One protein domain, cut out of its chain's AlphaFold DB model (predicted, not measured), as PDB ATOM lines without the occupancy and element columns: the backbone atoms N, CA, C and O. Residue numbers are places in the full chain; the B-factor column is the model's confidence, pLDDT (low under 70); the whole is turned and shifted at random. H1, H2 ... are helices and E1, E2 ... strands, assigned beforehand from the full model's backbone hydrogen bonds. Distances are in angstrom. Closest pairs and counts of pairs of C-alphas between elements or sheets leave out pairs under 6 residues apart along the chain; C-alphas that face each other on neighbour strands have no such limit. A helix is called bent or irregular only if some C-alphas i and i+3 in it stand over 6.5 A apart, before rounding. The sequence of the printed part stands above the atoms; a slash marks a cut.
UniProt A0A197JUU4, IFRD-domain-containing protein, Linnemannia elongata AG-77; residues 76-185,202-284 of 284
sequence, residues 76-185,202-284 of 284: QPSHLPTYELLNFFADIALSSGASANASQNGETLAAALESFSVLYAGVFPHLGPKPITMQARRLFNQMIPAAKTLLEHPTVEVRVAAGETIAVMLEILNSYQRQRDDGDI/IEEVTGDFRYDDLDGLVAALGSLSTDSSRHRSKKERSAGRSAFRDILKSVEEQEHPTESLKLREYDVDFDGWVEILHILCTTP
ATOM      1  N   GLN A  76     -61.581  -5.014 -30.953       57.78
ATOM      2  CA  GLN A  76     -61.519  -3.857 -31.826       57.78
ATOM      3  C   GLN A  76     -60.430  -2.929 -31.297       57.78
ATOM      4  O   GLN A  76     -60.305  -2.758 -30.085       57.78
ATOM      5  N   PRO A  77     -59.657  -2.282 -32.170       53.12
ATOM      6  CA  PRO A  77     -58.591  -1.376 -31.757       53.12
ATOM      7  C   PRO A  77     -59.035  -0.179 -30.897       53.12
ATOM      8  O   PRO A  77     -58.241   0.447 -30.201       53.12
ATOM      9  N   SER A  78     -60.325   0.150 -30.934       58.00
ATOM     10  CA  SER A  78     -60.972   1.156 -30.086       58.00
ATOM     11  C   SER A  78     -61.508   0.588 -28.762       58.00
ATOM     12  O   SER A  78     -62.001   1.343 -27.922       58.00
ATOM     13  N   HIS A  79     -61.426  -0.729 -28.553       68.69
ATOM     14  CA  HIS A  79     -61.992  -1.429 -27.407       68.69
ATOM     15  C   HIS A  79     -61.058  -1.377 -26.190       68.69
ATOM     16  O   HIS A  79     -60.235  -2.260 -25.937       68.69
ATOM     17  N   LEU A  80     -61.211  -0.308 -25.411       73.19
ATOM     18  CA  LEU A  80     -60.390   0.009 -24.241       73.19
ATOM     19  C   LEU A  80     -60.180  -1.166 -23.249       73.19
ATOM     20  O   LEU A  80     -59.038  -1.361 -22.826       73.19
ATOM     21  N   PRO A  81     -61.187  -2.005 -22.912       79.94
ATOM     22  CA  PRO A  81     -60.999  -3.108 -21.962       79.94
ATOM     23  C   PRO A  81     -59.962  -4.161 -22.384       79.94
ATOM     24  O   PRO A  81     -59.243  -4.679 -21.525       79.94
ATOM     25  N   THR A  82     -59.852  -4.472 -23.682       84.19
ATOM     26  CA  THR A  82     -58.874  -5.455 -24.181       84.19
ATOM     27  C   THR A  82     -57.458  -4.906 -24.081       84.19
ATOM     28  O   THR A  82     -56.562  -5.604 -23.610       84.19
ATOM     29  N   TYR A  83     -57.259  -3.632 -24.432       84.88
ATOM     30  CA  TYR A  83     -55.965  -2.957 -24.302       84.88
ATOM     31  C   TYR A  83     -55.524  -2.804 -22.853       84.88
ATOM     32  O   TYR A  83     -54.360  -3.031 -22.528       84.88
ATOM     33  N   GLU A  84     -56.437  -2.438 -21.956       88.88
ATOM     34  CA  GLU A  84     -56.138  -2.389 -20.525       88.88
ATOM     35  C   GLU A  84     -55.711  -3.757 -19.991       88.88
ATOM     36  O   GLU A  84     -54.886  -3.841 -19.080       88.88
ATOM     37  N   LEU A  85     -56.290  -4.838 -20.521       92.31
ATOM     38  CA  LEU A  85     -55.918  -6.186 -20.121       92.31
ATOM     39  C   LEU A  85     -54.584  -6.634 -20.733       92.31
ATOM     40  O   LEU A  85     -53.771  -7.213 -20.015       92.31
ATOM     41  N   LEU A  86     -54.326  -6.310 -22.002       92.06
ATOM     42  CA  LEU A  86     -53.025  -6.510 -22.645       92.06
ATOM     43  C   LEU A  86     -51.907  -5.843 -21.844       92.06
ATOM     44  O   LEU A  86     -50.938  -6.505 -21.485       92.06
ATOM     45  N   ASN A  87     -52.074  -4.566 -21.490       94.00
ATOM     46  CA  ASN A  87     -51.101  -3.842 -20.671       94.00
ATOM     47  C   ASN A  87     -50.958  -4.455 -19.273       94.00
ATOM     48  O   ASN A  87     -49.848  -4.581 -18.771       94.00
ATOM     49  N   PHE A  88     -52.054  -4.914 -18.660       97.12
ATOM     50  CA  PHE A  88     -51.987  -5.598 -17.367       97.12
ATOM     51  C   PHE A  88     -51.149  -6.887 -17.424       97.12
ATOM     52  O   PHE A  88     -50.363  -7.139 -16.512       97.12
ATOM     53  N   PHE A  89     -51.277  -7.699 -18.477       97.75
ATOM     54  CA  PHE A  89     -50.436  -8.888 -18.653       97.75
ATOM     55  C   PHE A  89     -48.996  -8.535 -19.039       97.75
ATOM     56  O   PHE A  89     -48.063  -9.142 -18.504       97.75
ATOM     57  N   ALA A  90     -48.801  -7.516 -19.881       97.56
ATOM     58  CA  ALA A  90     -47.484  -6.982 -20.207       97.56
ATOM     59  C   ALA A  90     -46.745  -6.530 -18.940       97.56
ATOM     60  O   ALA A  90     -45.625  -6.965 -18.706       97.56
ATOM     61  N   ASP A  91     -47.390  -5.773 -18.049       98.19
ATOM     62  CA  ASP A  91     -46.807  -5.325 -16.779       98.19
ATOM     63  C   ASP A  91     -46.323  -6.490 -15.902       98.19
ATOM     64  O   ASP A  91     -45.316  -6.375 -15.194       98.19
ATOM     65  N   ILE A  92     -47.019  -7.632 -15.923       98.31
ATOM     66  CA  ILE A  92     -46.580  -8.849 -15.223       98.31
ATOM     67  C   ILE A  92     -45.292  -9.382 -15.853       98.31
ATOM     68  O   ILE A  92     -44.344  -9.662 -15.122       98.31
ATOM     69  N   ALA A  93     -45.209  -9.473 -17.180       97.50
ATOM     70  CA  ALA A  93     -43.999  -9.923 -17.868       97.50
ATOM     71  C   ALA A  93     -42.823  -8.938 -17.700       97.50
ATOM     72  O   ALA A  93     -41.735  -9.343 -17.285       97.50
ATOM     73  N   LEU A  94     -43.052  -7.641 -17.933       97.81
ATOM     74  CA  LEU A  94     -42.072  -6.552 -17.823       97.81
ATOM     75  C   LEU A  94     -41.447  -6.480 -16.427       97.81
ATOM     76  O   LEU A  94     -40.241  -6.302 -16.277       97.81
ATOM     77  N   SER A  95     -42.263  -6.668 -15.389       97.69
ATOM     78  CA  SER A  95     -41.804  -6.681 -13.997       97.69
ATOM     79  C   SER A  95     -41.298  -8.049 -13.527       97.69
ATOM     80  O   SER A  95     -41.031  -8.236 -12.336       97.69
ATOM     81  N   SER A  96     -41.195  -9.028 -14.434       96.88
ATOM     82  CA  SER A  96     -40.876 -10.426 -14.125       96.88
ATOM     83  C   SER A  96     -41.708 -10.988 -12.960       96.88
ATOM     84  O   SER A  96     -41.190 -11.665 -12.071       96.88
ATOM     85  N   GLY A  97     -43.003 -10.675 -12.938       97.00
ATOM     86  CA  GLY A  97     -43.991 -11.148 -11.971       97.00
ATOM     87  C   GLY A  97     -44.173 -10.249 -10.746       97.00
ATOM     88  O   GLY A  97     -45.075 -10.496  -9.942       97.00
ATOM     89  N   ALA A  98     -43.356  -9.206 -10.571       97.81
ATOM     90  CA  ALA A  98     -43.403  -8.374  -9.369       97.81
ATOM     91  C   ALA A  98     -44.711  -7.572  -9.237       97.81
ATOM     92  O   ALA A  98     -45.232  -7.456  -8.128       97.81
ATOM     93  N   SER A  99     -45.292  -7.087 -10.340       97.88
ATOM     94  CA  SER A  99     -46.571  -6.353 -10.337       97.88
ATOM     95  C   SER A  99     -47.755  -7.195  -9.837       97.88
ATOM     96  O   SER A  99     -48.725  -6.656  -9.301       97.88
ATOM     97  N   ALA A 100     -47.656  -8.524  -9.941       97.25
ATOM     98  CA  ALA A 100     -48.630  -9.478  -9.419       97.25
ATOM     99  C   ALA A 100     -48.224 -10.090  -8.064       97.25
ATOM    100  O   ALA A 100     -48.851 -11.054  -7.627       97.25
ATOM    101  N   ASN A 101     -47.193  -9.574  -7.382       97.56
ATOM    102  CA  ASN A 101     -46.618 -10.185  -6.173       97.56
ATOM    103  C   ASN A 101     -46.217 -11.662  -6.384       97.56
ATOM    104  O   ASN A 101     -46.455 -12.514  -5.526       97.56
ATOM    105  N   ALA A 102     -45.645 -11.975  -7.549       96.44
ATOM    106  CA  ALA A 102     -45.259 -13.319  -7.977       96.44
ATOM    107  C   ALA A 102     -43.890 -13.309  -8.687       96.44
ATOM    108  O   ALA A 102     -43.705 -13.951  -9.720       96.44
ATOM    109  N   SER A 103     -42.931 -12.543  -8.156       96.75
ATOM    110  CA  SER A 103     -41.613 -12.339  -8.772       96.75
ATOM    111  C   SER A 103     -40.917 -13.658  -9.117       96.75
ATOM    112  O   SER A 103     -40.728 -14.506  -8.244       96.75
ATOM    113  N   GLN A 104     -40.503 -13.800 -10.379       94.31
ATOM    114  CA  GLN A 104     -39.822 -14.979 -10.937       94.31
ATOM    115  C   GLN A 104     -40.625 -16.291 -10.800       94.31
ATOM    116  O   GLN A 104     -40.066 -17.386 -10.889       94.31
ATOM    117  N   ASN A 105     -41.939 -16.220 -10.553       97.12
ATOM    118  CA  ASN A 105     -42.781 -17.407 -10.487       97.12
ATOM    119  C   ASN A 105     -43.112 -17.907 -11.899       97.12
ATOM    120  O   ASN A 105     -43.764 -17.210 -12.674       97.12
ATOM    121  N   GLY A 106     -42.697 -19.138 -12.205       95.62
ATOM    122  CA  GLY A 106     -42.819 -19.698 -13.548       95.62
ATOM    123  C   GLY A 106     -44.256 -19.844 -14.056       95.62
ATOM    124  O   GLY A 106     -44.523 -19.490 -15.196       95.62
ATOM    125  N   GLU A 107     -45.181 -20.311 -13.216       94.31
ATOM    126  CA  GLU A 107     -46.586 -20.518 -13.603       94.31
ATOM    127  C   GLU A 107     -47.292 -19.193 -13.900       94.31
ATOM    128  O   GLU A 107     -47.977 -19.057 -14.908       94.31
ATOM    129  N   THR A 108     -47.086 -18.187 -13.044       97.00
ATOM    130  CA  THR A 108     -47.705 -16.864 -13.215       97.00
ATOM    131  C   THR A 108     -47.149 -16.151 -14.450       97.00
ATOM    132  O   THR A 108     -47.902 -15.502 -15.171       97.00
ATOM    133  N   LEU A 109     -45.842 -16.278 -14.705       98.12
ATOM    134  CA  LEU A 109     -45.190 -15.680 -15.871       98.12
ATOM    135  C   LEU A 109     -45.608 -16.341 -17.183       98.12
ATOM    136  O   LEU A 109     -45.925 -15.624 -18.127       98.12
ATOM    137  N   ALA A 110     -45.631 -17.677 -17.236       96.75
ATOM    138  CA  ALA A 110     -46.093 -18.405 -18.416       96.75
ATOM    139  C   ALA A 110     -47.548 -18.037 -18.737       96.75
ATOM    140  O   ALA A 110     -47.827 -17.582 -19.841       96.75
ATOM    141  N   ALA A 111     -48.435 -18.069 -17.734       97.31
ATOM    142  CA  ALA A 111     -49.835 -17.694 -17.916       97.31
ATOM    143  C   ALA A 111     -50.012 -16.258 -18.437       97.31
ATOM    144  O   ALA A 111     -50.863 -16.014 -19.293       97.31
ATOM    145  N   ALA A 112     -49.222 -15.303 -17.929       98.25
ATOM    146  CA  ALA A 112     -49.286 -13.908 -18.363       98.25
ATOM    147  C   ALA A 112     -48.808 -13.728 -19.808       98.25
ATOM    148  O   ALA A 112     -49.469 -13.027 -20.568       98.25
ATOM    149  N   LEU A 113     -47.699 -14.367 -20.190       97.94
ATOM    150  CA  LEU A 113     -47.167 -14.320 -21.555       97.94
ATOM    151  C   LEU A 113     -48.121 -14.981 -22.552       97.94
ATOM    152  O   LEU A 113     -48.462 -14.377 -23.563       97.94
ATOM    153  N   GLU A 114     -48.618 -16.174 -22.233       95.94
ATOM    154  CA  GLU A 114     -49.574 -16.901 -23.071       95.94
ATOM    155  C   GLU A 114     -50.864 -16.087 -23.245       95.94
ATOM    156  O   GLU A 114     -51.277 -15.808 -24.370       95.94
ATOM    157  N   SER A 115     -51.446 -15.586 -22.148       95.94
ATOM    158  CA  SER A 115     -52.662 -14.761 -22.215       95.94
ATOM    159  C   SER A 115     -52.433 -13.429 -22.935       95.94
ATOM    160  O   SER A 115     -53.325 -12.956 -23.638       95.94
ATOM    161  N   PHE A 116     -51.251 -12.820 -22.797       96.50
ATOM    162  CA  PHE A 116     -50.866 -11.641 -23.571       96.50
ATOM    163  C   PHE A 116     -50.810 -11.960 -25.067       96.50
ATOM    164  O   PHE A 116     -51.422 -11.249 -25.858       96.50
ATOM    165  N   SER A 117     -50.116 -13.035 -25.451       94.56
ATOM    166  CA  SER A 117     -49.899 -13.414 -26.850       94.56
ATOM    167  C   SER A 117     -51.208 -13.725 -27.585       94.56
ATOM    168  O   SER A 117     -51.412 -13.237 -28.695       94.56
ATOM    169  N   VAL A 118     -52.145 -14.421 -26.929       92.12
ATOM    170  CA  VAL A 118     -53.486 -14.707 -27.464       92.12
ATOM    171  C   VAL A 118     -54.264 -13.420 -27.714       92.12
ATOM    172  O   VAL A 118     -54.830 -13.234 -28.792       92.12
ATOM    173  N   LEU A 119     -54.286 -12.507 -26.736       91.88
ATOM    174  CA  LEU A 119     -54.980 -11.230 -26.894       91.88
ATOM    175  C   LEU A 119     -54.306 -10.345 -27.944       91.88
ATOM    176  O   LEU A 119     -55.006  -9.671 -28.692       91.88
ATOM    177  N   TYR A 120     -52.977 -10.365 -28.038       92.44
ATOM    178  CA  TYR A 120     -52.238  -9.608 -29.044       92.44
ATOM    179  C   TYR A 120     -52.609 -10.103 -30.446       92.44
ATOM    180  O   TYR A 120     -53.016  -9.314 -31.295       92.44
ATOM    181  N   ALA A 121     -52.583 -11.422 -30.650       90.38
ATOM    182  CA  ALA A 121     -53.017 -12.061 -31.887       90.38
ATOM    183  C   ALA A 121     -54.497 -11.798 -32.211       90.38
ATOM    184  O   ALA A 121     -54.862 -11.658 -33.372       90.38
ATOM    185  N   GLY A 122     -55.353 -11.711 -31.187       86.56
ATOM    186  CA  GLY A 122     -56.775 -11.410 -31.348       86.56
ATOM    187  C   GLY A 122     -57.066  -9.952 -31.712       86.56
ATOM    188  O   GLY A 122     -57.973  -9.707 -32.498       86.56
ATOM    189  N   VAL A 123     -56.310  -8.988 -31.171       83.94
ATOM    190  CA  VAL A 123     -56.498  -7.539 -31.411       83.94
ATOM    191  C   VAL A 123     -55.859  -7.075 -32.718       83.94
ATOM    192  O   VAL A 123     -56.381  -6.166 -33.365       83.94
ATOM    193  N   PHE A 124     -54.746  -7.691 -33.118       83.62
ATOM    194  CA  PHE A 124     -53.958  -7.279 -34.279       83.62
ATOM    195  C   PHE A 124     -53.927  -8.286 -35.451       83.62
ATOM    196  O   PHE A 124     -52.922  -8.308 -36.159       83.62
ATOM    197  N   PRO A 125     -54.968  -9.109 -35.717       67.31
ATOM    198  CA  PRO A 125     -54.876 -10.175 -36.721       67.31
ATOM    199  C   PRO A 125     -54.691  -9.616 -38.138       67.31
ATOM    200  O   PRO A 125     -54.046 -10.237 -38.978       67.31
ATOM    201  N   HIS A 126     -55.219  -8.415 -38.393       66.38
ATOM    202  CA  HIS A 126     -55.055  -7.681 -39.641       66.38
ATOM    203  C   HIS A 126     -54.730  -6.224 -39.314       66.38
ATOM    204  O   HIS A 126     -55.611  -5.417 -39.010       66.38
ATOM    205  N   LEU A 127     -53.439  -5.901 -39.322       71.69
ATOM    206  CA  LEU A 127     -52.986  -4.518 -39.247       71.69
ATOM    207  C   LEU A 127     -53.388  -3.779 -40.538       71.69
ATOM    208  O   LEU A 127     -53.430  -4.367 -41.614       71.69
ATOM    209  N   GLY A 128     -53.711  -2.492 -40.428       66.06
ATOM    210  CA  GLY A 128     -54.216  -1.689 -41.547       66.06
ATOM    211  C   GLY A 128     -54.200  -0.205 -41.188       66.06
ATOM    212  O   GLY A 128     -53.263   0.500 -41.550       66.06
ATOM    213  N   PRO A 129     -55.177   0.278 -40.403       71.94
ATOM    214  CA  PRO A 129     -55.169   1.659 -39.932       71.94
ATOM    215  C   PRO A 129     -53.924   2.003 -39.095       71.94
ATOM    216  O   PRO A 129     -53.608   1.323 -38.110       71.94
ATOM    217  N   LYS A 130     -53.268   3.124 -39.435       72.25
ATOM    218  CA  LYS A 130     -52.052   3.642 -38.773       72.25
ATOM    219  C   LYS A 130     -52.080   3.581 -37.239       72.25
ATOM    220  O   LYS A 130     -51.097   3.118 -36.658       72.25
ATOM    221  N   PRO A 131     -53.164   3.985 -36.545       74.81
ATOM    222  CA  PRO A 131     -53.163   4.004 -35.083       74.81
ATOM    223  C   PRO A 131     -53.057   2.619 -34.442       74.81
ATOM    224  O   PRO A 131     -52.542   2.479 -33.336       74.81
ATOM    225  N   ILE A 132     -53.536   1.596 -35.143       78.44
ATOM    226  CA  ILE A 132     -53.552   0.209 -34.683       78.44
ATOM    227  C   ILE A 132     -52.154  -0.377 -34.834       78.44
ATOM    228  O   ILE A 132     -51.597  -0.918 -33.880       78.44
ATOM    229  N   THR A 133     -51.558  -0.186 -36.013       81.06
ATOM    230  CA  THR A 133     -50.171  -0.558 -36.309       81.06
ATOM    231  C   THR A 133     -49.206   0.111 -35.330       81.06
ATOM    232  O   THR A 133     -48.314  -0.546 -34.792       81.06
ATOM    233  N   MET A 134     -49.430   1.390 -35.010       80.25
ATOM    234  CA  MET A 134     -48.670   2.123 -33.994       80.25
ATOM    235  C   MET A 134     -48.721   1.440 -32.626       80.25
ATOM    236  O   MET A 134     -47.693   1.241 -31.980       80.25
ATOM    237  N   GLN A 135     -49.917   1.083 -32.161       83.12
ATOM    238  CA  GLN A 135     -50.083   0.436 -30.861       83.12
ATOM    239  C   GLN A 135     -49.432  -0.951 -30.831       83.12
ATOM    240  O   GLN A 135     -48.763  -1.281 -29.851       83.12
ATOM    241  N   ALA A 136     -49.564  -1.727 -31.910       88.88
ATOM    242  CA  ALA A 136     -48.916  -3.027 -32.054       88.88
ATOM    243  C   ALA A 136     -47.383  -2.917 -31.954       88.88
ATOM    244  O   ALA A 136     -46.763  -3.697 -31.225       88.88
ATOM    245  N   ARG A 137     -46.784  -1.914 -32.618       89.81
ATOM    246  CA  ARG A 137     -45.341  -1.613 -32.560       89.81
ATOM    247  C   ARG A 137     -44.889  -1.135 -31.182       89.81
ATOM    248  O   ARG A 137     -43.892  -1.630 -30.670       89.81
ATOM    249  N   ARG A 138     -45.635  -0.228 -30.541       88.50
ATOM    250  CA  ARG A 138     -45.318   0.258 -29.184       88.50
ATOM    251  C   ARG A 138     -45.297  -0.887 -28.169       88.50
ATOM    252  O   ARG A 138     -44.355  -0.993 -27.388       88.50
ATOM    253  N   LEU A 139     -46.291  -1.775 -28.221       91.69
ATOM    254  CA  LEU A 139     -46.318  -2.977 -27.385       91.69
ATOM    255  C   LEU A 139     -45.147  -3.916 -27.696       91.69
ATOM    256  O   LEU A 139     -44.547  -4.454 -26.769       91.69
ATOM    257  N   PHE A 140     -44.784  -4.086 -28.970       94.81
ATOM    258  CA  PHE A 140     -43.602  -4.858 -29.364       94.81
ATOM    259  C   PHE A 140     -42.309  -4.285 -28.780       94.81
ATOM    260  O   PHE A 140     -41.584  -5.015 -28.105       94.81
ATOM    261  N   ASN A 141     -42.060  -2.983 -28.940       93.06
ATOM    262  CA  ASN A 141     -40.859  -2.318 -28.427       93.06
ATOM    263  C   ASN A 141     -40.750  -2.420 -26.896       93.06
ATOM    264  O   ASN A 141     -39.651  -2.569 -26.359       93.06
ATOM    265  N   GLN A 142     -41.882  -2.403 -26.188       93.12
ATOM    266  CA  GLN A 142     -41.924  -2.614 -24.740       93.12
ATOM    267  C   GLN A 142     -41.669  -4.073 -24.349       93.12
ATOM    268  O   GLN A 142     -40.891  -4.337 -23.433       93.12
ATOM    269  N   MET A 143     -42.320  -5.025 -25.020       96.50
ATOM    270  CA  MET A 143     -42.294  -6.438 -24.635       96.50
ATOM    271  C   MET A 143     -41.015  -7.157 -25.048       96.50
ATOM    272  O   MET A 143     -40.550  -8.024 -24.306       96.50
ATOM    273  N   ILE A 144     -40.421  -6.808 -26.194       95.81
ATOM    274  CA  ILE A 144     -39.294  -7.555 -26.765       95.81
ATOM    275  C   ILE A 144     -38.085  -7.674 -25.813       95.81
ATOM    276  O   ILE A 144     -37.550  -8.782 -25.696       95.81
ATOM    277  N   PRO A 145     -37.662  -6.645 -25.042       96.06
ATOM    278  CA  PRO A 145     -36.522  -6.777 -24.132       96.06
ATOM    279  C   PRO A 145     -36.835  -7.687 -22.936       96.06
ATOM    280  O   PRO A 145     -35.991  -8.484 -22.513       96.06
ATOM    281  N   ALA A 146     -38.059  -7.603 -22.403       96.12
ATOM    282  CA  ALA A 146     -38.497  -8.449 -21.299       96.12
ATOM    283  C   ALA A 146     -38.653  -9.906 -21.744       96.12
ATOM    284  O   ALA A 146     -38.119 -10.798 -21.090       96.12
ATOM    285  N   ALA A 147     -39.292 -10.154 -22.891       96.88
ATOM    286  CA  ALA A 147     -39.432 -11.493 -23.453       96.88
ATOM    287  C   ALA A 147     -38.061 -12.132 -23.735       96.88
ATOM    288  O   ALA A 147     -37.832 -13.275 -23.345       96.88
ATOM    289  N   LYS A 148     -37.100 -11.376 -24.292       96.69
ATOM    290  CA  LYS A 148     -35.714 -11.848 -24.476       96.69
ATOM    291  C   LYS A 148     -35.028 -12.205 -23.165       96.69
ATOM    292  O   LYS A 148     -34.356 -13.226 -23.095       96.69
ATOM    293  N   THR A 149     -35.230 -11.416 -22.115       96.31
ATOM    294  CA  THR A 149     -34.713 -11.749 -20.777       96.31
ATOM    295  C   THR A 149     -35.346 -13.045 -20.251       96.31
ATOM    296  O   THR A 149     -34.670 -13.896 -19.674       96.31
ATOM    297  N   LEU A 150     -36.645 -13.239 -20.488       96.62
ATOM    298  CA  LEU A 150     -37.386 -14.427 -20.059       96.62
ATOM    299  C   LEU A 150     -37.032 -15.694 -20.857       96.62
ATOM    300  O   LEU A 150     -37.253 -16.793 -20.345       96.62
ATOM    301  N   LEU A 151     -36.386 -15.583 -22.026       95.88
ATOM    302  CA  LEU A 151     -35.769 -16.719 -22.730       95.88
ATOM    303  C   LEU A 151     -34.636 -17.379 -21.927       95.88
ATOM    304  O   LEU A 151     -34.259 -18.505 -22.228       95.88
ATOM    305  N   GLU A 152     -34.107 -16.740 -20.883       94.31
ATOM    306  CA  GLU A 152     -33.094 -17.331 -19.997       94.31
ATOM    307  C   GLU A 152     -33.688 -17.885 -18.690       94.31
ATOM    308  O   GLU A 152     -32.972 -18.426 -17.842       94.31
ATOM    309  N   HIS A 153     -35.012 -17.801 -18.512       94.94
ATOM    310  CA  HIS A 153     -35.680 -18.218 -17.282       94.94
ATOM    311  C   HIS A 153     -35.482 -19.731 -17.001       94.94
ATOM    312  O   HIS A 153     -35.476 -20.547 -17.931       94.94
ATOM    313  N   PRO A 154     -35.338 -20.176 -15.733       90.88
ATOM    314  CA  PRO A 154     -35.071 -21.585 -15.401       90.88
ATOM    315  C   PRO A 154     -36.191 -22.563 -15.810       90.88
ATOM    316  O   PRO A 154     -35.904 -23.706 -16.197       90.88
ATOM    317  N   THR A 155     -37.447 -22.116 -15.750       89.56
ATOM    318  CA  THR A 155     -38.664 -22.860 -16.140       89.56
ATOM    319  C   THR A 155     -38.773 -22.970 -17.665       89.56
ATOM    320  O   THR A 155     -38.438 -22.014 -18.355       89.56
ATOM    321  N   VAL A 156     -39.150 -24.128 -18.231       87.94
ATOM    322  CA  VAL A 156     -39.240 -24.294 -19.706       87.94
ATOM    323  C   VAL A 156     -40.421 -23.513 -20.248       87.94
ATOM    324  O   VAL A 156     -40.288 -22.828 -21.250       87.94
ATOM    325  N   GLU A 157     -41.532 -23.609 -19.540       90.25
ATOM    326  CA  GLU A 157     -42.842 -23.085 -19.887       90.25
ATOM    327  C   GLU A 157     -42.756 -21.568 -20.091       90.25
ATOM    328  O   GLU A 157     -43.156 -21.069 -21.130       90.25
ATOM    329  N   VAL A 158     -42.062 -20.852 -19.195       94.88
ATOM    330  CA  VAL A 158     -41.791 -19.409 -19.359       94.88
ATOM    331  C   VAL A 158     -40.975 -19.110 -20.612       94.88
ATOM    332  O   VAL A 158     -41.275 -18.152 -21.316       94.88
ATOM    333  N   ARG A 159     -39.935 -19.903 -20.900       94.75
ATOM    334  CA  ARG A 159     -39.104 -19.661 -22.086       94.75
ATOM    335  C   ARG A 159     -39.884 -19.926 -23.371       94.75
ATOM    336  O   ARG A 159     -39.691 -19.202 -24.339       94.75
ATOM    337  N   VAL A 160     -40.706 -20.976 -23.385       92.12
ATOM    338  CA  VAL A 160     -41.566 -21.318 -24.524       92.12
ATOM    339  C   VAL A 160     -42.573 -20.195 -24.738       92.12
ATOM    340  O   VAL A 160     -42.530 -19.578 -25.793       92.12
ATOM    341  N   ALA A 161     -43.331 -19.819 -23.707       94.94
ATOM    342  CA  ALA A 161     -44.293 -18.723 -23.775       94.94
ATOM    343  C   ALA A 161     -43.652 -17.394 -24.215       94.94
ATOM    344  O   ALA A 161     -44.229 -16.643 -24.999       94.94
ATOM    345  N   ALA A 162     -42.431 -17.095 -23.751       97.25
ATOM    346  CA  ALA A 162     -41.690 -15.910 -24.180       97.25
ATOM    347  C   ALA A 162     -41.298 -15.988 -25.663       97.25
ATOM    348  O   ALA A 162     -41.446 -15.006 -26.385       97.25
ATOM    349  N   GLY A 163     -40.825 -17.144 -26.130       96.50
ATOM    350  CA  GLY A 163     -40.487 -17.358 -27.534       96.50
ATOM    351  C   GLY A 163     -41.707 -17.304 -28.458       96.50
ATOM    352  O   GLY A 163     -41.633 -16.661 -29.499       96.50
ATOM    353  N   GLU A 164     -42.832 -17.896 -28.059       94.06
ATOM    354  CA  GLU A 164     -44.107 -17.832 -28.790       94.06
ATOM    355  C   GLU A 164     -44.643 -16.398 -28.849       94.06
ATOM    356  O   GLU A 164     -45.048 -15.935 -29.912       94.06
ATOM    357  N   THR A 165     -44.551 -15.654 -27.738       96.56
ATOM    358  CA  THR A 165     -44.886 -14.220 -27.700       96.56
ATOM    359  C   THR A 165     -44.056 -13.437 -28.717       96.56
ATOM    360  O   THR A 165     -44.594 -12.627 -29.465       96.56
ATOM    361  N   ILE A 166     -42.745 -13.685 -28.787       97.31
ATOM    362  CA  ILE A 166     -41.867 -13.031 -29.765       97.31
ATOM    363  C   ILE A 166     -42.256 -13.420 -31.193       97.31
ATOM    364  O   ILE A 166     -42.359 -12.546 -32.056       97.31
ATOM    365  N   ALA A 167     -42.477 -14.713 -31.436       95.44
ATOM    366  CA  ALA A 167     -42.798 -15.239 -32.754       95.44
ATOM    367  C   ALA A 167     -44.097 -14.642 -33.300       95.44
ATOM    368  O   ALA A 167     -44.091 -14.128 -34.415       95.44
ATOM    369  N   VAL A 168     -45.173 -14.617 -32.504       94.50
ATOM    370  CA  VAL A 168     -46.464 -14.080 -32.961       94.50
ATOM    371  C   VAL A 168     -46.411 -12.573 -33.212       94.50
ATOM    372  O   VAL A 168     -46.972 -12.092 -34.194       94.50
ATOM    373  N   MET A 169     -45.697 -11.806 -32.378       95.56
ATOM    374  CA  MET A 169     -45.575 -10.360 -32.597       95.56
ATOM    375  C   MET A 169     -44.785 -10.047 -33.873       95.56
ATOM    376  O   MET A 169     -45.179  -9.167 -34.639       95.56
ATOM    377  N   LEU A 170     -43.692 -10.780 -34.123       95.31
ATOM    378  CA  LEU A 170     -42.910 -10.644 -35.353       95.31
ATOM    379  C   LEU A 170     -43.689 -11.120 -36.582       95.31
ATOM    380  O   LEU A 170     -43.630 -10.451 -37.608       95.31
ATOM    381  N   GLU A 171     -44.431 -12.227 -36.491       93.62
ATOM    382  CA  GLU A 171     -45.289 -12.725 -37.572       93.62
ATOM    383  C   GLU A 171     -46.278 -11.646 -38.021       93.62
ATOM    384  O   GLU A 171     -46.308 -11.292 -39.202       93.62
ATOM    385  N   ILE A 172     -47.018 -11.060 -37.075       91.88
ATOM    386  CA  ILE A 172     -48.018 -10.023 -37.348       91.88
ATOM    387  C   ILE A 172     -47.368  -8.793 -37.991       91.88
ATOM    388  O   ILE A 172     -47.794  -8.360 -39.064       91.88
ATOM    389  N   LEU A 173     -46.304  -8.250 -37.390       92.44
ATOM    390  CA  LEU A 173     -45.657  -7.029 -37.881       92.44
ATOM    391  C   LEU A 173     -44.964  -7.233 -39.239       92.44
ATOM    392  O   LEU A 173     -45.068  -6.371 -40.114       92.44
ATOM    393  N   ASN A 174     -44.319  -8.383 -39.458       92.12
ATOM    394  CA  ASN A 174     -43.709  -8.718 -40.745       92.12
ATOM    395  C   ASN A 174     -44.765  -9.000 -41.821       92.12
ATOM    396  O   ASN A 174     -44.551  -8.651 -42.978       92.12
ATOM    397  N   SER A 175     -45.896  -9.628 -41.476       89.62
ATOM    398  CA  SER A 175     -46.991  -9.852 -42.431       89.62
ATOM    399  C   SER A 175     -47.566  -8.532 -42.947       89.62
ATOM    400  O   SER A 175     -47.763  -8.385 -44.151       89.62
ATOM    401  N   TYR A 176     -47.732  -7.549 -42.057       88.19
ATOM    402  CA  TYR A 176     -48.163  -6.203 -42.415       88.19
ATOM    403  C   TYR A 176     -47.143  -5.491 -43.299       88.19
ATOM    404  O   TYR A 176     -47.505  -4.943 -44.336       88.19
ATOM    405  N   GLN A 177     -45.860  -5.526 -42.919       88.44
ATOM    406  CA  GLN A 177     -44.802  -4.914 -43.722       88.44
ATOM    407  C   GLN A 177     -44.760  -5.508 -45.135       88.44
ATOM    408  O   GLN A 177     -44.687  -4.755 -46.098       88.44
ATOM    409  N   ARG A 178     -44.885  -6.836 -45.269       89.56
ATOM    410  CA  ARG A 178     -44.941  -7.515 -46.574       89.56
ATOM    411  C   ARG A 178     -46.128  -7.055 -47.419       89.56
ATOM    412  O   ARG A 178     -45.931  -6.680 -48.567       89.56
ATOM    413  N   GLN A 179     -47.333  -7.011 -46.848       87.25
ATOM    414  CA  GLN A 179     -48.524  -6.513 -47.556       87.25
ATOM    415  C   GLN A 179     -48.358  -5.055 -48.007       87.25
ATOM    416  O   GLN A 179     -48.823  -4.677 -49.082       87.25
ATOM    417  N   ARG A 180     -47.680  -4.228 -47.202       85.06
ATOM    418  CA  ARG A 180     -47.373  -2.840 -47.563       85.06
ATOM    419  C   ARG A 180     -46.357  -2.751 -48.701       85.06
ATOM    420  O   ARG A 180     -46.567  -1.975 -49.630       85.06
ATOM    421  N   ASP A 181     -45.292  -3.548 -48.647       88.62
ATOM    422  CA  ASP A 181     -44.252  -3.605 -49.682       88.62
ATOM    423  C   ASP A 181     -44.813  -4.094 -51.032       88.62
ATOM    424  O   ASP A 181     -44.427  -3.582 -52.086       88.62
ATOM    425  N   ASP A 182     -45.763  -5.035 -50.996       89.06
ATOM    426  CA  ASP A 182     -46.473  -5.553 -52.174       89.06
ATOM    427  C   ASP A 182     -47.530  -4.567 -52.718       89.06
ATOM    428  O   ASP A 182     -47.996  -4.706 -53.853       89.06
ATOM    429  N   GLY A 183     -47.868  -3.524 -51.948       84.88
ATOM    430  CA  GLY A 183     -48.855  -2.504 -52.306       84.88
ATOM    431  C   GLY A 183     -50.313  -2.933 -52.107       84.88
ATOM    432  O   GLY A 183     -51.210  -2.262 -52.620       84.88
ATOM    433  N   ASP A 184     -50.555  -4.024 -51.373       84.12
ATOM    434  CA  ASP A 184     -51.898  -4.531 -51.056       84.12
ATOM    435  C   ASP A 184     -52.638  -3.623 -50.062       84.12
ATOM    436  O   ASP A 184     -53.869  -3.541 -50.073       84.12
ATOM    437  N   ILE A 185     -51.883  -2.918 -49.218       77.69
ATOM    438  CA  ILE A 185     -52.385  -1.948 -48.243       77.69
ATOM    439  C   ILE A 185     -51.650  -0.614 -48.400       77.69
ATOM    440  O   ILE A 185     -50.450  -0.581 -48.676       77.69
ATOM    441  N   ILE A 202     -43.294  10.088 -35.252       57.62
ATOM    442  CA  ILE A 202     -43.877   9.803 -36.570       57.62
ATOM    443  C   ILE A 202     -43.019   8.796 -37.347       57.62
ATOM    444  O   ILE A 202     -43.572   7.889 -37.976       57.62
ATOM    445  N   GLU A 203     -41.688   8.915 -37.326       62.25
ATOM    446  CA  GLU A 203     -40.794   8.020 -38.080       62.25
ATOM    447  C   GLU A 203     -40.749   6.605 -37.475       62.25
ATOM    448  O   GLU A 203     -40.854   5.624 -38.217       62.25
ATOM    449  N   GLU A 204     -40.717   6.482 -36.140       58.97
ATOM    450  CA  GLU A 204     -40.784   5.187 -35.432       58.97
ATOM    451  C   GLU A 204     -42.083   4.419 -35.766       58.97
ATOM    452  O   GLU A 204     -42.128   3.181 -35.829       58.97
ATOM    453  N   VAL A 205     -43.154   5.161 -36.046       56.34
ATOM    454  CA  VAL A 205     -44.505   4.629 -36.240       56.34
ATOM    455  C   VAL A 205     -44.863   4.393 -37.710       56.34
ATOM    456  O   VAL A 205     -45.542   3.410 -38.012       56.34
ATOM    457  N   THR A 206     -44.411   5.249 -38.629       63.56
ATOM    458  CA  THR A 206     -44.755   5.183 -40.065       63.56
ATOM    459  C   THR A 206     -43.676   4.524 -40.929       63.56
ATOM    460  O   THR A 206     -43.974   4.062 -42.035       63.56
ATOM    461  N   GLY A 207     -42.441   4.417 -40.426       74.31
ATOM    462  CA  GLY A 207     -41.323   3.784 -41.125       74.31
ATOM    463  C   GLY A 207     -41.522   2.287 -41.377       74.31
ATOM    464  O   GLY A 207     -42.440   1.659 -40.843       74.31
ATOM    465  N   ASP A 208     -40.675   1.692 -42.215       83.56
ATOM    466  CA  ASP A 208     -40.637   0.233 -42.387       83.56
ATOM    467  C   ASP A 208     -40.386  -0.459 -41.049       83.56
ATOM    468  O   ASP A 208     -39.481  -0.084 -40.305       83.56
ATOM    469  N   PHE A 209     -41.184  -1.480 -40.736       88.62
ATOM    470  CA  PHE A 209     -40.925  -2.303 -39.565       88.62
ATOM    471  C   PHE A 209     -39.666  -3.137 -39.800       88.62
ATOM    472  O   PHE A 209     -39.601  -3.933 -40.739       88.62
ATOM    473  N   ARG A 210     -38.673  -2.971 -38.924       87.62
ATOM    474  CA  ARG A 210     -37.474  -3.810 -38.854       87.62
ATOM    475  C   ARG A 210     -37.075  -3.994 -37.401       87.62
ATOM    476  O   ARG A 210     -37.071  -3.038 -36.633       87.62
ATOM    477  N   TYR A 211     -36.736  -5.223 -37.032       90.62
ATOM    478  CA  TYR A 211     -36.190  -5.510 -35.713       90.62
ATOM    479  C   TYR A 211     -34.658  -5.512 -35.762       90.62
ATOM    480  O   TYR A 211     -34.060  -6.386 -36.386       90.62
ATOM    481  N   ASP A 212     -34.033  -4.538 -35.097       90.69
ATOM    482  CA  ASP A 212     -32.592  -4.276 -35.229       90.69
ATOM    483  C   ASP A 212     -31.691  -5.392 -34.676       90.69
ATOM    484  O   ASP A 212     -30.642  -5.678 -35.247       90.69
ATOM    485  N   ASP A 213     -32.083  -6.045 -33.576       93.88
ATOM    486  CA  ASP A 213     -31.284  -7.099 -32.923       93.88
ATOM    487  C   ASP A 213     -31.790  -8.512 -33.264       93.88
ATOM    488  O   ASP A 213     -31.920  -9.387 -32.397       93.88
ATOM    489  N   LEU A 214     -32.124  -8.722 -34.543       94.19
ATOM    490  CA  LEU A 214     -32.586 -10.014 -35.050       94.19
ATOM    491  C   LEU A 214     -31.510 -11.093 -34.892       94.19
ATOM    492  O   LEU A 214     -31.806 -12.167 -34.377       94.19
ATOM    493  N   ASP A 215     -30.255 -10.794 -35.238       94.88
ATOM    494  CA  ASP A 215     -29.139 -11.746 -35.133       94.88
ATOM    495  C   ASP A 215     -28.922 -12.223 -33.688       94.88
ATOM    496  O   ASP A 215     -28.731 -13.417 -33.434       94.88
ATOM    497  N   GLY A 216     -28.984 -11.305 -32.715       94.94
ATOM    498  CA  GLY A 216     -28.864 -11.644 -31.299       94.94
ATOM    499  C   GLY A 216     -30.029 -12.504 -30.810       94.94
ATOM    500  O   GLY A 216     -29.831 -13.447 -30.040       94.94
ATOM    501  N   LEU A 217     -31.245 -12.227 -31.290       95.69
ATOM    502  CA  LEU A 217     -32.428 -13.031 -30.993       95.69
ATOM    503  C   LEU A 217     -32.339 -14.440 -31.608       95.69
ATOM    504  O   LEU A 217     -32.579 -15.420 -30.902       95.69
ATOM    505  N   VAL A 218     -31.941 -14.556 -32.877       95.44
ATOM    506  CA  VAL A 218     -31.726 -15.838 -33.570       95.44
ATOM    507  C   VAL A 218     -30.665 -16.667 -32.847       95.44
ATOM    508  O   VAL A 218     -30.877 -17.852 -32.589       95.44
ATOM    509  N   ALA A 219     -29.560 -16.052 -32.417       93.94
ATOM    510  CA  ALA A 219     -28.534 -16.737 -31.633       93.94
ATOM    511  C   ALA A 219     -29.078 -17.273 -30.293       93.94
ATOM    512  O   ALA A 219     -28.802 -18.422 -29.924       93.94
ATOM    513  N   ALA A 220     -29.878 -16.473 -29.578       93.31
ATOM    514  CA  ALA A 220     -30.509 -16.889 -28.326       93.31
ATOM    515  C   ALA A 220     -31.467 -18.076 -28.541       93.31
ATOM    516  O   ALA A 220     -31.343 -19.102 -27.866       93.31
ATOM    517  N   LEU A 221     -32.363 -17.988 -29.527       93.06
ATOM    518  CA  LEU A 221     -33.318 -19.047 -29.873       93.06
ATOM    519  C   LEU A 221     -32.624 -20.318 -30.395       93.06
ATOM    520  O   LEU A 221     -32.999 -21.428 -30.014       93.06
ATOM    521  N   GLY A 222     -31.556 -20.179 -31.184       91.31
ATOM    522  CA  GLY A 222     -30.726 -21.286 -31.667       91.31
ATOM    523  C   GLY A 222     -30.050 -22.072 -30.543       91.31
ATOM    524  O   GLY A 222     -29.949 -23.304 -30.592       91.31
ATOM    525  N   SER A 223     -29.643 -21.385 -29.474       89.31
ATOM    526  CA  SER A 223     -29.115 -22.055 -28.281       89.31
ATOM    527  C   SER A 223     -30.183 -22.908 -27.577       89.31
ATOM    528  O   SER A 223     -29.899 -24.022 -27.133       89.31
ATOM    529  N   LEU A 224     -31.435 -22.438 -27.545       87.94
ATOM    530  CA  LEU A 224     -32.565 -23.126 -26.912       87.94
ATOM    531  C   LEU A 224     -33.093 -24.292 -27.759       87.94
ATOM    532  O   LEU A 224     -33.472 -25.330 -27.209       87.94
ATOM    533  N   SER A 225     -33.066 -24.170 -29.089       83.19
ATOM    534  CA  SER A 225     -33.500 -25.230 -30.011       83.19
ATOM    535  C   SER A 225     -32.577 -26.458 -29.973       83.19
ATOM    536  O   SER A 225     -33.020 -27.594 -30.184       83.19
ATOM    537  N   THR A 226     -31.303 -26.245 -29.627       81.38
ATOM    538  CA  THR A 226     -30.268 -27.283 -29.517       81.38
ATOM    539  C   THR A 226     -29.984 -27.731 -28.078       81.38
ATOM    540  O   THR A 226     -29.234 -28.696 -27.878       81.38
ATOM    541  N   ASP A 227     -30.611 -27.110 -27.068       67.56
ATOM    542  CA  ASP A 227     -30.338 -27.409 -25.661       67.56
ATOM    543  C   ASP A 227     -30.648 -28.881 -25.313       67.56
ATOM    544  O   ASP A 227     -31.739 -29.440 -25.510       67.56
ATOM    545  N   SER A 228     -29.628 -29.538 -24.766       53.38
ATOM    546  CA  SER A 228     -29.624 -30.950 -24.396       53.38
ATOM    547  C   SER A 228     -29.748 -31.182 -22.886       53.38
ATOM    548  O   SER A 228     -29.567 -32.325 -22.451       53.38
ATOM    549  N   SER A 229     -30.055 -30.143 -22.088       54.53
ATOM    550  CA  SER A 229     -29.936 -30.155 -20.623       54.53
ATOM    551  C   SER A 229     -30.434 -31.460 -19.969       54.53
ATOM    552  O   SER A 229     -31.615 -31.812 -19.928       54.53
ATOM    553  N   ARG A 230     -29.464 -32.238 -19.461       51.72
ATOM    554  CA  ARG A 230     -29.620 -33.639 -19.018       51.72
ATOM    555  C   ARG A 230     -30.390 -33.830 -17.704       51.72
ATOM    556  O   ARG A 230     -30.575 -34.969 -17.289       51.72
ATOM    557  N   HIS A 231     -30.865 -32.759 -17.072       51.19
ATOM    558  CA  HIS A 231     -31.534 -32.806 -15.764       51.19
ATOM    559  C   HIS A 231     -33.069 -32.883 -15.844       51.19
ATOM    560  O   HIS A 231     -33.735 -32.784 -14.821       51.19
ATOM    561  N   ARG A 232     -33.642 -33.043 -17.046       53.97
ATOM    562  CA  ARG A 232     -35.086 -32.868 -17.292       53.97
ATOM    563  C   ARG A 232     -35.748 -34.113 -17.881       53.97
ATOM    564  O   ARG A 232     -35.090 -34.937 -18.540       53.97
ATOM    565  N   SER A 233     -37.059 -34.260 -17.679       53.50
ATOM    566  CA  SER A 233     -37.803 -35.416 -18.185       53.50
ATOM    567  C   SER A 233     -37.785 -35.459 -19.723       53.50
ATOM    568  O   SER A 233     -37.569 -34.460 -20.410       53.50
ATOM    569  N   LYS A 234     -37.940 -36.653 -20.307       47.78
ATOM    570  CA  LYS A 234     -37.848 -36.847 -21.768       47.78
ATOM    571  C   LYS A 234     -38.984 -36.143 -22.530       47.78
ATOM    572  O   LYS A 234     -38.762 -35.738 -23.667       47.78
ATOM    573  N   LYS A 235     -40.160 -36.004 -21.904       46.31
ATOM    574  CA  LYS A 235     -41.369 -35.404 -22.489       46.31
ATOM    575  C   LYS A 235     -41.257 -33.877 -22.554       46.31
ATOM    576  O   LYS A 235     -41.377 -33.331 -23.644       46.31
ATOM    577  N   GLU A 236     -40.886 -33.227 -21.449       50.06
ATOM    578  CA  GLU A 236     -40.648 -31.768 -21.385       50.06
ATOM    579  C   GLU A 236     -39.557 -31.330 -22.366       50.06
ATOM    580  O   GLU A 236     -39.708 -30.362 -23.105       50.06
ATOM    581  N   ARG A 237     -38.473 -32.112 -22.461       52.44
ATOM    582  CA  ARG A 237     -37.404 -31.867 -23.438       52.44
ATOM    583  C   ARG A 237     -37.865 -31.978 -24.891       52.44
ATOM    584  O   ARG A 237     -37.263 -31.355 -25.755       52.44
ATOM    585  N   SER A 238     -38.836 -32.835 -25.193       51.72
ATOM    586  CA  SER A 238     -39.303 -33.034 -26.568       51.72
ATOM    587  C   SER A 238     -40.257 -31.928 -27.001       51.72
ATOM    588  O   SER A 238     -40.107 -31.438 -28.115       51.72
ATOM    589  N   ALA A 239     -41.183 -31.539 -26.119       56.75
ATOM    590  CA  ALA A 239     -42.139 -30.464 -26.370       56.75
ATOM    591  C   ALA A 239     -41.423 -29.113 -26.508       56.75
ATOM    592  O   ALA A 239     -41.516 -28.487 -27.557       56.75
ATOM    593  N   GLY A 240     -40.571 -28.746 -25.537       59.38
ATOM    594  CA  GLY A 240     -39.831 -27.481 -25.587       59.38
ATOM    595  C   GLY A 240     -38.888 -27.368 -26.790       59.38
ATOM    596  O   GLY A 240     -38.809 -26.322 -27.416       59.38
ATOM    597  N   ARG A 241     -38.209 -28.456 -27.190       64.75
ATOM    598  CA  ARG A 241     -37.360 -28.430 -28.395       64.75
ATOM    599  C   ARG A 241     -38.148 -28.366 -29.697       64.75
ATOM    600  O   ARG A 241     -37.561 -27.964 -30.691       64.75
ATOM    601  N   SER A 242     -39.380 -28.878 -29.745       75.12
ATOM    602  CA  SER A 242     -40.209 -28.702 -30.942       75.12
ATOM    603  C   SER A 242     -40.608 -27.247 -31.067       75.12
ATOM    604  O   SER A 242     -40.207 -26.629 -32.043       75.12
ATOM    605  N   ALA A 243     -41.179 -26.689 -29.996       82.56
ATOM    606  CA  ALA A 243     -41.542 -25.282 -29.931       82.56
ATOM    607  C   ALA A 243     -40.371 -24.368 -30.327       82.56
ATOM    608  O   ALA A 243     -40.513 -23.568 -31.235       82.56
ATOM    609  N   PHE A 244     -39.168 -24.540 -29.761       88.62
ATOM    610  CA  PHE A 244     -38.030 -23.682 -30.130       88.62
ATOM    611  C   PHE A 244     -37.502 -23.865 -31.554       88.62
ATOM    612  O   PHE A 244     -36.861 -22.948 -32.058       88.62
ATOM    613  N   ARG A 245     -37.718 -25.016 -32.202       88.56
ATOM    614  CA  ARG A 245     -37.390 -25.147 -33.629       88.56
ATOM    615  C   ARG A 245     -38.370 -24.349 -34.469       88.56
ATOM    616  O   ARG A 245     -37.924 -23.631 -35.351       88.56
ATOM    617  N   ASP A 246     -39.654 -24.464 -34.158       89.75
ATOM    618  CA  ASP A 246     -40.710 -23.766 -34.881       89.75
ATOM    619  C   ASP A 246     -40.578 -22.246 -34.661       89.75
ATOM    620  O   ASP A 246     -40.515 -21.495 -35.626       89.75
ATOM    621  N   ILE A 247     -40.359 -21.801 -33.415       93.19
ATOM    622  CA  ILE A 247     -40.103 -20.392 -33.057       93.19
ATOM    623  C   ILE A 247     -38.867 -19.854 -33.784       93.19
ATOM    624  O   ILE A 247     -38.928 -18.785 -34.386       93.19
ATOM    625  N   LEU A 248     -37.736 -20.572 -33.737       93.31
ATOM    626  CA  LEU A 248     -36.509 -20.145 -34.415       93.31
ATOM    627  C   LEU A 248     -36.746 -19.980 -35.914       93.31
ATOM    628  O   LEU A 248     -36.364 -18.961 -36.477       93.31
ATOM    629  N   LYS A 249     -37.409 -20.958 -36.532       92.56
ATOM    630  CA  LYS A 249     -37.712 -20.942 -37.959       92.56
ATOM    631  C   LYS A 249     -38.603 -19.757 -38.337       92.56
ATOM    632  O   LYS A 249     -38.319 -19.065 -39.308       92.56
ATOM    633  N   SER A 250     -39.620 -19.457 -37.532       92.44
ATOM    634  CA  SER A 250     -40.491 -18.298 -37.760       92.44
ATOM    635  C   SER A 250     -39.767 -16.967 -37.610       92.44
ATOM    636  O   SER A 250     -40.043 -16.036 -38.358       92.44
ATOM    637  N   VAL A 251     -38.824 -16.866 -36.674       93.12
ATOM    638  CA  VAL A 251     -38.053 -15.634 -36.469       93.12
ATOM    639  C   VAL A 251     -36.976 -15.448 -37.543       93.12
ATOM    640  O   VAL A 251     -36.796 -14.335 -38.030       93.12
ATOM    641  N   GLU A 252     -36.258 -16.509 -37.912       93.31
ATOM    642  CA  GLU A 252     -35.123 -16.459 -38.845       93.31
ATOM    643  C   GLU A 252     -35.566 -16.461 -40.314       93.31
ATOM    644  O   GLU A 252     -35.082 -15.660 -41.113       93.31
ATOM    645  N   GLU A 253     -36.493 -17.348 -40.674       91.00
ATOM    646  CA  GLU A 253     -36.889 -17.604 -42.065       91.00
ATOM    647  C   GLU A 253     -38.230 -16.944 -42.427       91.00
ATOM    648  O   GLU A 253     -38.624 -16.960 -43.590       91.00
ATOM    649  N   GLN A 254     -38.934 -16.354 -41.450       87.50
ATOM    650  CA  GLN A 254     -40.328 -15.903 -41.590       87.50
ATOM    651  C   GLN A 254     -41.278 -17.026 -42.043       87.50
ATOM    652  O   GLN A 254     -42.322 -16.765 -42.640       87.50
ATOM    653  N   GLU A 255     -40.924 -18.279 -41.737       87.38
ATOM    654  CA  GLU A 255     -41.761 -19.452 -41.976       87.38
ATOM    655  C   GLU A 255     -42.499 -19.834 -40.692       87.38
ATOM    656  O   GLU A 255     -41.907 -20.284 -39.703       87.38
ATOM    657  N   HIS A 256     -43.811 -19.637 -40.699       80.06
ATOM    658  CA  HIS A 256     -44.677 -19.946 -39.571       80.06
ATOM    659  C   HIS A 256     -45.086 -21.432 -39.553       80.06
ATOM    660  O   HIS A 256     -45.071 -22.095 -40.595       80.06
ATOM    661  N   PRO A 257     -45.364 -22.016 -38.372       86.00
ATOM    662  CA  PRO A 257     -45.740 -23.419 -38.270       86.00
ATOM    663  C   PRO A 257     -47.139 -23.668 -38.835       86.00
ATOM    664  O   PRO A 257     -48.017 -22.812 -38.758       86.00
ATOM    665  N   THR A 258     -47.351 -24.885 -39.333       85.94
ATOM    666  CA  THR A 258     -48.677 -25.381 -39.706       85.94
ATOM    667  C   THR A 258     -49.013 -26.586 -38.833       85.94
ATOM    668  O   THR A 258     -48.261 -27.566 -38.798       85.94
ATOM    669  N   GLU A 259     -50.151 -26.541 -38.147       84.31
ATOM    670  CA  GLU A 259     -50.682 -27.663 -37.372       84.31
ATOM    671  C   GLU A 259     -51.971 -28.196 -37.995       84.31
ATOM    672  O   GLU A 259     -52.674 -27.484 -38.696       84.31
ATOM    673  N   SER A 260     -52.293 -29.469 -37.756       82.88
ATOM    674  CA  SER A 260     -53.545 -30.063 -38.242       82.88
ATOM    675  C   SER A 260     -54.271 -30.793 -37.120       82.88
ATOM    676  O   SER A 260     -53.711 -31.663 -36.446       82.88
ATOM    677  N   LEU A 261     -55.545 -30.460 -36.927       83.19
ATOM    678  CA  LEU A 261     -56.448 -31.152 -36.021       83.19
ATOM    679  C   LEU A 261     -57.374 -32.058 -36.825       83.19
ATOM    680  O   LEU A 261     -58.277 -31.609 -37.530       83.19
ATOM    681  N   LYS A 262     -57.178 -33.364 -36.656       84.25
ATOM    682  CA  LYS A 262     -58.050 -34.371 -37.261       84.25
ATOM    683  C   LYS A 262     -59.302 -34.559 -36.430       84.25
ATOM    684  O   LYS A 262     -59.266 -35.186 -35.367       84.25
ATOM    685  N   LEU A 263     -60.418 -34.054 -36.935       84.44
ATOM    686  CA  LEU A 263     -61.738 -34.345 -36.405       84.44
ATOM    687  C   LEU A 263     -62.354 -35.498 -37.197       84.44
ATOM    688  O   LEU A 263     -61.883 -35.911 -38.253       84.44
ATOM    689  N   ARG A 264     -63.411 -36.095 -36.648       86.38
ATOM    690  CA  ARG A 264     -63.979 -37.334 -37.200       86.38
ATOM    691  C   ARG A 264     -64.445 -37.197 -38.659       86.38
ATOM    692  O   ARG A 264     -64.446 -38.196 -39.373       86.38
ATOM    693  N   GLU A 265     -64.877 -36.008 -39.066       88.31
ATOM    694  CA  GLU A 265     -65.494 -35.761 -40.378       88.31
ATOM    695  C   GLU A 265     -64.697 -34.795 -41.264       88.31
ATOM    696  O   GLU A 265     -64.987 -34.698 -42.454       88.31
ATOM    697  N   TYR A 266     -63.698 -34.105 -40.714       87.50
ATOM    698  CA  TYR A 266     -62.874 -33.137 -41.428       87.50
ATOM    699  C   TYR A 266     -61.534 -32.941 -40.713       87.50
ATOM    700  O   TYR A 266     -61.448 -33.082 -39.493       87.50
ATOM    701  N   ASP A 267     -60.507 -32.609 -41.486       86.31
ATOM    702  CA  ASP A 267     -59.222 -32.144 -40.971       86.31
ATOM    703  C   ASP A 267     -59.263 -30.604 -41.001       86.31
ATOM    704  O   ASP A 267     -59.727 -30.018 -41.983       86.31
ATOM    705  N   VAL A 268     -58.867 -29.962 -39.901       86.69
ATOM    706  CA  VAL A 268     -58.685 -28.505 -39.825       86.69
ATOM    707  C   VAL A 268     -57.195 -28.238 -39.786       86.69
ATOM    708  O   VAL A 268     -56.525 -28.745 -38.888       86.69
ATOM    709  N   ASP A 269     -56.702 -27.460 -40.737       86.81
ATOM    710  CA  ASP A 269     -55.322 -26.989 -40.749       86.81
ATOM    711  C   ASP A 269     -55.284 -25.575 -40.158       86.81
ATOM    712  O   ASP A 269     -56.172 -24.772 -40.439       86.81
ATOM    713  N   PHE A 270     -54.282 -25.310 -39.324       86.88
ATOM    714  CA  PHE A 270     -53.999 -24.014 -38.718       86.88
ATOM    715  C   PHE A 270     -52.669 -23.527 -39.261       86.88
ATOM    716  O   PHE A 270     -51.661 -24.225 -39.105       86.88
ATOM    717  N   ASP A 271     -52.671 -22.365 -39.898       87.38
ATOM    718  CA  ASP A 271     -51.498 -21.785 -40.531       87.38
ATOM    719  C   ASP A 271     -51.047 -20.536 -39.772       87.38
ATOM    720  O   ASP A 271     -51.662 -19.474 -39.830       87.38
ATOM    721  N   GLY A 272     -49.948 -20.686 -39.039       86.00
ATOM    722  CA  GLY A 272     -49.286 -19.603 -38.332       86.00
ATOM    723  C   GLY A 272     -49.600 -19.489 -36.847       86.00
ATOM    724  O   GLY A 272     -50.508 -20.126 -36.304       86.00
ATOM    725  N   TRP A 273     -48.791 -18.682 -36.158       88.25
ATOM    726  CA  TRP A 273     -48.847 -18.537 -34.705       88.25
ATOM    727  C   TRP A 273     -50.168 -17.936 -34.238       88.25
ATOM    728  O   TRP A 273     -50.642 -18.308 -33.166       88.25
ATOM    729  N   VAL A 274     -50.785 -17.049 -35.025       86.38
ATOM    730  CA  VAL A 274     -52.098 -16.470 -34.690       86.38
ATOM    731  C   VAL A 274     -53.149 -17.569 -34.518       86.38
ATOM    732  O   VAL A 274     -53.772 -17.666 -33.459       86.38
ATOM    733  N   GLU A 275     -53.306 -18.436 -35.521       85.94
ATOM    734  CA  GLU A 275     -54.315 -19.499 -35.507       85.94
ATOM    735  C   GLU A 275     -53.998 -20.576 -34.459       85.94
ATOM    736  O   GLU A 275     -54.886 -21.018 -33.724       85.94
ATOM    737  N   ILE A 276     -52.719 -20.953 -34.340       84.69
ATOM    738  CA  ILE A 276     -52.251 -21.961 -33.379       84.69
ATOM    739  C   ILE A 276     -52.463 -21.494 -31.931       84.69
ATOM    740  O   ILE A 276     -52.979 -22.248 -31.103       84.69
ATOM    741  N   LEU A 277     -52.136 -20.242 -31.599       84.44
ATOM    742  CA  LEU A 277     -52.335 -19.723 -30.241       84.44
ATOM    743  C   LEU A 277     -53.821 -19.598 -29.886       84.44
ATOM    744  O   LEU A 277     -54.212 -19.888 -28.752       84.44
ATOM    745  N   HIS A 278     -54.669 -19.207 -30.843       84.44
ATOM    746  CA  HIS A 278     -56.113 -19.114 -30.617       84.44
ATOM    747  C   HIS A 278     -56.736 -20.474 -30.302       84.44
ATOM    748  O   HIS A 278     -57.554 -20.553 -29.383       84.44
ATOM    749  N   ILE A 279     -56.323 -21.558 -30.971       79.62
ATOM    750  CA  ILE A 279     -56.835 -22.890 -30.623       79.62
ATOM    751  C   ILE A 279     -56.297 -23.390 -29.278       79.62
ATOM    752  O   ILE A 279     -57.085 -23.907 -28.481       79.62
ATOM    753  N   LEU A 280     -55.012 -23.182 -28.975       68.25
ATOM    754  CA  LEU A 280     -54.411 -23.609 -27.704       68.25
ATOM    755  C   LEU A 280     -55.076 -22.943 -26.489       68.25
ATOM    756  O   LEU A 280     -55.263 -23.588 -25.460       68.25
ATOM    757  N   CYS A 281     -55.526 -21.690 -26.619       63.72
ATOM    758  CA  CYS A 281     -56.282 -20.997 -25.569       63.72
ATOM    759  C   CYS A 281     -57.655 -21.638 -25.279       63.72
ATOM    760  O   CYS A 281     -58.186 -21.510 -24.175       63.72
ATOM    761  N   THR A 282     -58.235 -22.348 -26.250       52.97
ATOM    762  CA  THR A 282     -59.566 -22.971 -26.127       52.97
ATOM    763  C   THR A 282     -59.534 -24.430 -25.668       52.97
ATOM    764  O   THR A 282     -60.591 -25.010 -25.406       52.97
ATOM    765  N   THR A 283     -58.346 -25.028 -25.530       43.16
ATOM    766  CA  THR A 283     -58.175 -26.401 -25.037       43.16
ATOM    767  C   THR A 283     -57.796 -26.397 -23.547       43.16
ATOM    768  O   THR A 283     -56.664 -26.035 -23.235       43.16
ATOM    769  N   PRO A 284     -58.713 -26.758 -22.625       35.72
ATOM    770  CA  PRO A 284     -58.437 -26.823 -21.185       35.72
ATOM    771  C   PRO A 284     -57.527 -27.991 -20.778       35.72
ATOM    772  O   PRO A 284     -57.496 -29.022 -21.495       35.72
TER     773      PRO A 284
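This is residues 76 to 185 and 202 to 284 of the 284 residues of the protein "IFRD-domain-containing protein" of Linnemannia elongata AG-77 (UniProt A0A197JUU4). Four helices, H1 to H4, form an up-and-down bundle, each running against the one before it. The helical hairpin H6 and H7 packs on H4 through H7, H8 crosses H2 and H4, and beside H8 a hairpin of two strands, E1 and E2, leads to a tip, residues 262 to 267, that sticks out. The printed part has 193 residues, with elements in the order H1 to H7, E1, E2, H8; the class is mostly helix and the one sheet, E1 - E2, is antiparallel. The whole is compact, with a radius of gyration of the C-alphas of 16.6 A and spans of 49 by 46 by 34 A.

E1, residues 258 to 262, and E2, residues 267 to 271, form an antiparallel hairpin at 162 degrees, with N 259 and O 270 2.9 A apart and N 261 and O 268 2.8 A apart, within hydrogen-bond range. The closest C-alphas of E2 and H8, residues 273 to 282, are those of Phe 270 and Ile 276, 6.0 A apart. H8 touches residues 115 to 122 of H2, residues 106 to 123, closest at Ala 121 and Val 274, C-alphas 5.3 A apart, at a steep tilt of 62 degrees. The hub is H4, residues 156 to 181; its residues 164 to 171 touch H8, closest at C-alphas 168 and 273, 5.3 A. H4 touches H2 the same way at a shallow tilt of 18 degrees, closest at C-alphas 110 and 158, 4.5 A. H3, residues 130 to 150, forms a helical hairpin with H4, closest at C-alphas 147 and 162, 5.0 A. H1, residues 80 to 94, forms one with H2 at a tilt of 35.4 degrees, only just steep, closest at C-alphas 89 and 112, 5.2 A. Residues 90 to 94 of H1 touch H3, closest at C-alphas 94 and 146, 5.3 A. H7, residues 234 to 253, touches H4, closest at C-alphas 167 and 247, 5.8 A, and forms a helical hairpin with H6, residues 214 to 225, closest at C-alphas 225 and 244, 4.8 A. H5, residues 202 to 206, touches H3, closest at C-alphas 134 and 205, 5.4 A. O i to N i+4 pairs are within hydrogen-bond range throughout H1, H2, H4, H5, H6 and H7, in 15 of 17 for H3 and 5 of 6 for H8.

H1 begins at C-alpha 80 (-60.390, 0.009, -24.241), and H8 ends at C-alpha 282 (-59.566, -22.971, -26.127). H4 is 36.8 A long, H3 29.9 A, H7 28.0 A and H2 25.6 A. H3 has a kink of 37 degrees near residue 144 and is only just irregular, with C-alphas 142 and 145 6.8 A apart.

The two C-alphas farthest apart, those of Ile 202 and Arg 264, are 51.2 A apart. Residues 186 to 201 are not printed, and C-alphas 185 and 202 are 18.6 A apart across this cut. Of the links printed whole, H1 to H2 is long. Mean pLDDT of the printed part is 84.8; 32 residues are under 70, among them 227 to 241.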